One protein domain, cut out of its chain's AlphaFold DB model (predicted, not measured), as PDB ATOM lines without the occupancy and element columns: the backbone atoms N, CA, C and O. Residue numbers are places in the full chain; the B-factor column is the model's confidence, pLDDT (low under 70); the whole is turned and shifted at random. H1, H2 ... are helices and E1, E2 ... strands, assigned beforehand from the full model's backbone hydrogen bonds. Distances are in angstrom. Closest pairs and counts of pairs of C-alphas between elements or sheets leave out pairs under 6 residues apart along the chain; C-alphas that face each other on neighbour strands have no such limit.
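AT A GLANCE: This is residues 76 to 81, 92 to 102 and 115 to 140 of the 318 residues of an uncharacterized protein of Aspergillus kawachii (UniProt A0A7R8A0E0). A ribbon of two antiparallel strands, E1 and E2, and one helix, H1, make a V: the last part of H1 comes close to the start of E1, and from there the helix and the ribbon spread apart. An unnamed tail, residues 128 to 140, loops past the narrow end of this V. The printed part has 43 residues with two named strands and one named helix, in the order E1, E2, H1, and the class is mixed, helices and strands. The sheet's order is E1 - E2. The whole is compact, with a radius of gyration of the C-alphas of 10.2 A, and rounded, spanning 28 by 24 by 21 A.

HOW THE PARTS SIT: E1, residues 76 to 80, and E2, residues 94 to 98, are antiparallel neighbours, with 145 degrees between their N-to-C directions. The C-alphas of Leu 77 and Phe 96 face each other at 4.3 A, and those of Arg 80 and Arg 94 at 4.5 A. Across the pair, N 97 and O 76 are within hydrogen-bond range at 2.7 A, and so are N 95 and O 79 at 2.8 A. H1, residues 115 to 127, has its centre 10.5 A from that of E1; their closest C-alphas are those of Gly 76 and Ser 125, 4.8 A apart. The centres of H1 and E2 are 12.6 A apart, and their closest C-alphas, those of Tyr 97 and Ile 122, are 7.6 A apart. In H1 every O i to N i+4 pair is within hydrogen-bond range.

IN THESE COORDINATES: E1 begins at C-alpha 76, at (99.914, 62.927, 323.225), and runs 12.1 A from first to last C-alpha. E2 runs 12.6 A, from C-alpha 94 to C-alpha 98 at (100.840, 57.601, 319.069). H1 runs 18.3 A, from C-alpha 115 at (116.759, 63.836, 326.815) to C-alpha 127 at (100.280, 58.093, 332.180). Within residues 128 to 140, which hold no named element, residues 133 and 134 are a short run of strand.

THE WHOLE: The two C-alphas farthest apart are those of Asp 92 and Thr 140, at 30.5 A. The printed part has two cuts. Residues 82 to 91 are not printed, with 8.8 A from C-alpha 81 to C-alpha 92; this cut lies in the link from E1 to E2. Residues 103 to 114 are not printed, with 20.6 A from C-alpha 102 to C-alpha 115; this cut lies in the link from E2 to H1. The C-alphas of residues 128 to 140 lie 6 to 14 A from the mean of the C-alphas. The mean pLDDT of the printed part is 91.6, and no printed residue is under 70.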
ATOM      1  N   GLY A  76      99.521  61.704 322.526       93.19
ATOM      2  CA  GLY A  76      99.914  62.927 323.225       93.19
ATOM      3  C   GLY A  76     100.754  63.835 322.339       93.19
ATOM      4  O   GLY A  76     101.446  63.371 321.438       93.19
ATOM      5  N   LEU A  77     100.674  65.143 322.546       93.69
ATOM      6  CA  LEU A  77     101.502  66.119 321.849       93.69
ATOM      7  C   LEU A  77     102.968  65.919 322.244       93.69
ATOM      8  O   LEU A  77     103.307  65.995 323.421       93.69
ATOM      9  N   LEU A  78     103.834  65.712 321.256       93.25
ATOM     10  CA  LEU A  78     105.260  65.492 321.483       93.25
ATOM     11  C   LEU A  78     106.092  66.711 321.098       93.25
ATOM     12  O   LEU A  78     107.002  67.106 321.824       93.25
ATOM     13  N   ALA A  79     105.815  67.286 319.931       91.50
ATOM     14  CA  ALA A  79     106.651  68.332 319.368       91.50
ATOM     15  C   ALA A  79     105.870  69.252 318.429       91.50
ATOM     16  O   ALA A  79     104.706  69.029 318.092       91.50
ATOM     17  N   ARG A  80     106.559  70.297 317.978       88.00
ATOM     18  CA  ARG A  80     106.124  71.171 316.896       88.00
ATOM     19  C   ARG A  80     107.220  71.195 315.838       88.00
ATOM     20  O   ARG A  80     108.363  71.500 316.169       88.00
ATOM     21  N   ALA A  81     106.874  70.897 314.593       83.75
ATOM     22  CA  ALA A  81     107.749  71.102 313.452       83.75
ATOM     23  C   ALA A  81     108.065  72.602 313.324       83.75
ATOM     24  O   ALA A  81     107.162  73.439 313.346       83.75
ATOM     25  N   ASP A  92      99.044  72.426 310.062       81.50
ATOM     26  CA  ASP A  92      99.219  72.279 311.507       81.50
ATOM     27  C   ASP A  92     100.607  71.689 311.826       81.50
ATOM     28  O   ASP A  92     100.875  70.528 311.500       81.50
ATOM     29  N   PRO A  93     101.499  72.449 312.481       86.19
ATOM     30  CA  PRO A  93     102.875  72.028 312.723       86.19
ATOM     31  C   PRO A  93     103.019  71.037 313.887       86.19
ATOM     32  O   PRO A  93     104.140  70.677 314.244       86.19
ATOM     33  N   ARG A  94     101.935  70.631 314.556       89.38
ATOM     34  CA  ARG A  94     102.011  69.740 315.721       89.38
ATOM     35  C   ARG A  94     102.327  68.303 315.319       89.38
ATOM     36  O   ARG A  94     101.747  67.747 314.388       89.38
ATOM     37  N   VAL A  95     103.210  67.691 316.100       90.69
ATOM     38  CA  VAL A  95     103.576  66.279 316.014       90.69
ATOM     39  C   VAL A  95     103.137  65.595 317.300       90.69
ATOM     40  O   VAL A  95     103.497  66.013 318.403       90.69
ATOM     41  N   PHE A  96     102.365  64.531 317.147       92.06
ATOM     42  CA  PHE A  96     101.808  63.733 318.226       92.06
ATOM     43  C   PHE A  96     102.515  62.383 318.297       92.06
ATOM     44  O   PHE A  96     102.840  61.781 317.275       92.06
ATOM     45  N   TYR A  97     102.727  61.905 319.513       93.94
ATOM     46  CA  TYR A  97     103.144  60.549 319.805       93.94
ATOM     47  C   TYR A  97     101.915  59.648 319.895       93.94
ATOM     48  O   TYR A  97     101.005  59.903 320.685       93.94
ATOM     49  N   ASN A  98     101.887  58.605 319.075       92.62
ATOM     50  CA  ASN A  98     100.840  57.601 319.069       92.62
ATOM     51  C   ASN A  98     101.138  56.535 320.122       92.62
ATOM     52  O   ASN A  98     102.121  55.803 320.026       92.62
ATOM     53  N   ILE A  99     100.262  56.438 321.112       93.19
ATOM     54  CA  ILE A  99     100.384  55.508 322.240       93.19
ATOM     55  C   ILE A  99      99.624  54.206 321.946       93.19
ATOM     56  O   ILE A  99      99.844  53.194 322.602       93.19
ATOM     57  N   THR A 100      98.724  54.222 320.958       90.12
ATOM     58  CA  THR A 100      97.894  53.066 320.588       90.12
ATOM     59  C   THR A 100      98.731  51.850 320.160       90.12
ATOM     60  O   THR A 100      98.500  50.767 320.701       90.12
ATOM     61  N   PRO A 101      99.686  51.971 319.214       89.31
ATOM     62  CA  PRO A 101     100.541  50.859 318.836       89.31
ATOM     63  C   PRO A 101     101.731  50.724 319.802       89.31
ATOM     64  O   PRO A 101     102.269  51.727 320.279       89.31
ATOM     65  N   PRO A 102     102.218  49.495 320.049       90.56
ATOM     66  CA  PRO A 102     103.487  49.311 320.736       90.56
ATOM     67  C   PRO A 102     104.610  49.914 319.890       90.56
ATOM     68  O   PRO A 102     104.746  49.612 318.704       90.56
ATOM     69  N   LYS A 115     117.138  65.260 327.006       94.00
ATOM     70  CA  LYS A 115     116.759  63.836 326.815       94.00
ATOM     71  C   LYS A 115     115.776  63.314 327.871       94.00
ATOM     72  O   LYS A 115     114.761  62.711 327.538       94.00
ATOM     73  N   SER A 116     116.100  63.542 329.141       92.62
ATOM     74  CA  SER A 116     115.290  63.119 330.285       92.62
ATOM     75  C   SER A 116     113.961  63.885 330.360       92.62
ATOM     76  O   SER A 116     112.935  63.299 330.705       92.62
ATOM     77  N   HIS A 117     113.956  65.144 329.913       93.50
ATOM     78  CA  HIS A 117     112.741  65.930 329.726       93.50
ATOM     79  C   HIS A 117     111.847  65.325 328.634       93.50
ATOM     80  O   HIS A 117     110.677  65.063 328.880       93.50
ATOM     81  N   THR A 118     112.399  64.996 327.461       95.00
ATOM     82  CA  THR A 118     111.659  64.318 326.383       95.00
ATOM     83  C   THR A 118     111.083  62.979 326.841       95.00
ATOM     84  O   THR A 118     109.927  62.686 326.547       95.00
ATOM     85  N   LEU A 119     111.851  62.183 327.594       95.62
ATOM     86  CA  LEU A 119     111.344  60.948 328.198       95.62
ATOM     87  C   LEU A 119     110.166  61.230 329.138       95.62
ATOM     88  O   LEU A 119     109.169  60.518 329.080       95.62
ATOM     89  N   SER A 120     110.262  62.269 329.969       94.00
ATOM     90  CA  SER A 120     109.187  62.658 330.887       94.00
ATOM     91  C   SER A 120     107.929  63.079 330.127       94.00
ATOM     92  O   SER A 120     106.868  62.566 330.443       94.00
ATOM     93  N   CYS A 121     108.030  63.872 329.055       93.56
ATOM     94  CA  CYS A 121     106.878  64.232 328.215       93.56
ATOM     95  C   CYS A 121     106.202  63.006 327.568       93.56
ATOM     96  O   CYS A 121     104.974  62.937 327.467       93.56
ATOM     97  N   ILE A 122     106.996  62.017 327.132       95.44
ATOM     98  CA  ILE A 122     106.465  60.745 326.620       95.44
ATOM     99  C   ILE A 122     105.746  59.988 327.742       95.44
ATOM    100  O   ILE A 122     104.642  59.492 327.533       95.44
ATOM    101  N   LEU A 123     106.337  59.915 328.939       95.69
ATOM    102  CA  LEU A 123     105.715  59.272 330.097       95.69
ATOM    103  C   LEU A 123     104.423  59.984 330.516       95.69
ATOM    104  O   LEU A 123     103.419  59.313 330.709       95.69
ATOM    105  N   GLU A 124     104.402  61.313 330.590       93.88
ATOM    106  CA  GLU A 124     103.197  62.105 330.876       93.88
ATOM    107  C   GLU A 124     102.084  61.789 329.878       93.88
ATOM    108  O   GLU A 124     100.957  61.522 330.283       93.88
ATOM    109  N   SER A 125     102.415  61.723 328.586       93.81
ATOM    110  CA  SER A 125     101.455  61.366 327.536       93.81
ATOM    111  C   SER A 125     100.882  59.958 327.721       93.81
ATOM    112  O   SER A 125      99.717  59.731 327.414       93.81
ATOM    113  N   CYS A 126     101.679  59.016 328.235       94.50
ATOM    114  CA  CYS A 126     101.280  57.628 328.481       94.50
ATOM    115  C   CYS A 126     100.542  57.409 329.811       94.50
ATOM    116  O   CYS A 126      99.862  56.392 329.953       94.50
ATOM    117  N   LEU A 127     100.712  58.300 330.792       94.06
ATOM    118  CA  LEU A 127     100.280  58.093 332.180       94.06
ATOM    119  C   LEU A 127      99.193  59.075 332.640       94.06
ATOM    120  O   LEU A 127      98.449  58.743 333.555       94.06
ATOM    121  N   ILE A 128      99.091  60.265 332.036       92.88
ATOM    122  CA  ILE A 128      98.217  61.353 332.503       92.88
ATOM    123  C   ILE A 128      97.227  61.752 331.405       92.88
ATOM    124  O   ILE A 128      97.631  62.304 330.375       92.88
ATOM    125  N   PRO A 129      95.912  61.572 331.622       91.94
ATOM    126  CA  PRO A 129      94.902  62.203 330.786       91.94
ATOM    127  C   PRO A 129      95.040  63.727 330.840       91.94
ATOM    128  O   PRO A 129      94.893  64.349 331.890       91.94
ATOM    129  N   SER A 130      95.325  64.359 329.704       89.62
ATOM    130  CA  SER A 130      95.518  65.808 329.646       89.62
ATOM    131  C   SER A 130      95.014  66.405 328.338       89.62
ATOM    132  O   SER A 130      94.773  65.708 327.357       89.62
ATOM    133  N   LYS A 131      94.913  67.738 328.292       90.25
ATOM    134  CA  LYS A 131      94.559  68.484 327.071       90.25
ATOM    135  C   LYS A 131      95.633  68.412 325.980       90.25
ATOM    136  O   LYS A 131      95.386  68.873 324.869       90.25
ATOM    137  N   ALA A 132      96.817  67.878 326.290       88.69
ATOM    138  CA  ALA A 132      97.875  67.662 325.312       88.69
ATOM    139  C   ALA A 132      97.586  66.456 324.402       88.69
ATOM    140  O   ALA A 132      98.299  66.258 323.424       88.69
ATOM    141  N   GLY A 133      96.550  65.663 324.680       88.81
ATOM    142  CA  GLY A 133      96.247  64.473 323.903       88.81
ATOM    143  C   GLY A 133      94.896  63.853 324.226       88.81
ATOM    144  O   GLY A 133      93.995  64.502 324.752       88.81
ATOM    145  N   GLN A 134      94.771  62.572 323.902       89.88
ATOM    146  CA  GLN A 134      93.638  61.730 324.260       89.88
ATOM    147  C   GLN A 134      94.196  60.454 324.889       89.88
ATOM    148  O   GLN A 134      94.930  59.719 324.237       89.88
ATOM    149  N   LEU A 135      93.864  60.193 326.154       91.50
ATOM    150  CA  LEU A 135      94.338  59.017 326.892       91.50
ATOM    151  C   LEU A 135      93.182  58.408 327.705       91.50
ATOM    152  O   LEU A 135      93.057  58.680 328.894       91.50
ATOM    153  N   PRO A 136      92.291  57.632 327.063       90.44
ATOM    154  CA  PRO A 136      91.151  57.009 327.732       90.44
ATOM    155  C   PRO A 136      91.561  55.855 328.653       90.44
ATOM    156  O   PRO A 136      90.855  55.585 329.616       90.44
ATOM    157  N   ASN A 137      92.685  55.184 328.374       90.50
ATOM    158  CA  ASN A 137      93.244  54.132 329.221       90.50
ATOM    159  C   ASN A 137      94.717  54.460 329.522       90.50
ATOM    160  O   ASN A 137      95.599  54.126 328.717       90.50
ATOM    161  N   PRO A 138      94.997  55.140 330.648       92.38
ATOM    162  CA  PRO A 138      96.357  55.362 331.123       92.38
ATOM    163  C   PRO A 138      97.142  54.059 331.287       92.38
ATOM    164  O   PRO A 138      96.601  53.024 331.682       92.38
ATOM    165  N   LEU A 139      98.433  54.103 330.966       92.62
ATOM    166  CA  LEU A 139      99.328  52.953 331.066       92.62
ATOM    167  C   LEU A 139      99.984  52.873 332.451       92.62
ATOM    168  O   LEU A 139      99.882  53.771 333.279       92.62
ATOM    169  N   THR A 140     100.707  51.782 332.703       92.56
ATOM    170  CA  THR A 140     101.642  51.682 333.832       92.56
ATOM    171  C   THR A 140     103.073  51.790 333.316       92.56
ATOM    172  O   THR A 140     103.450  51.081 332.383       92.56
TER     173      THR A 140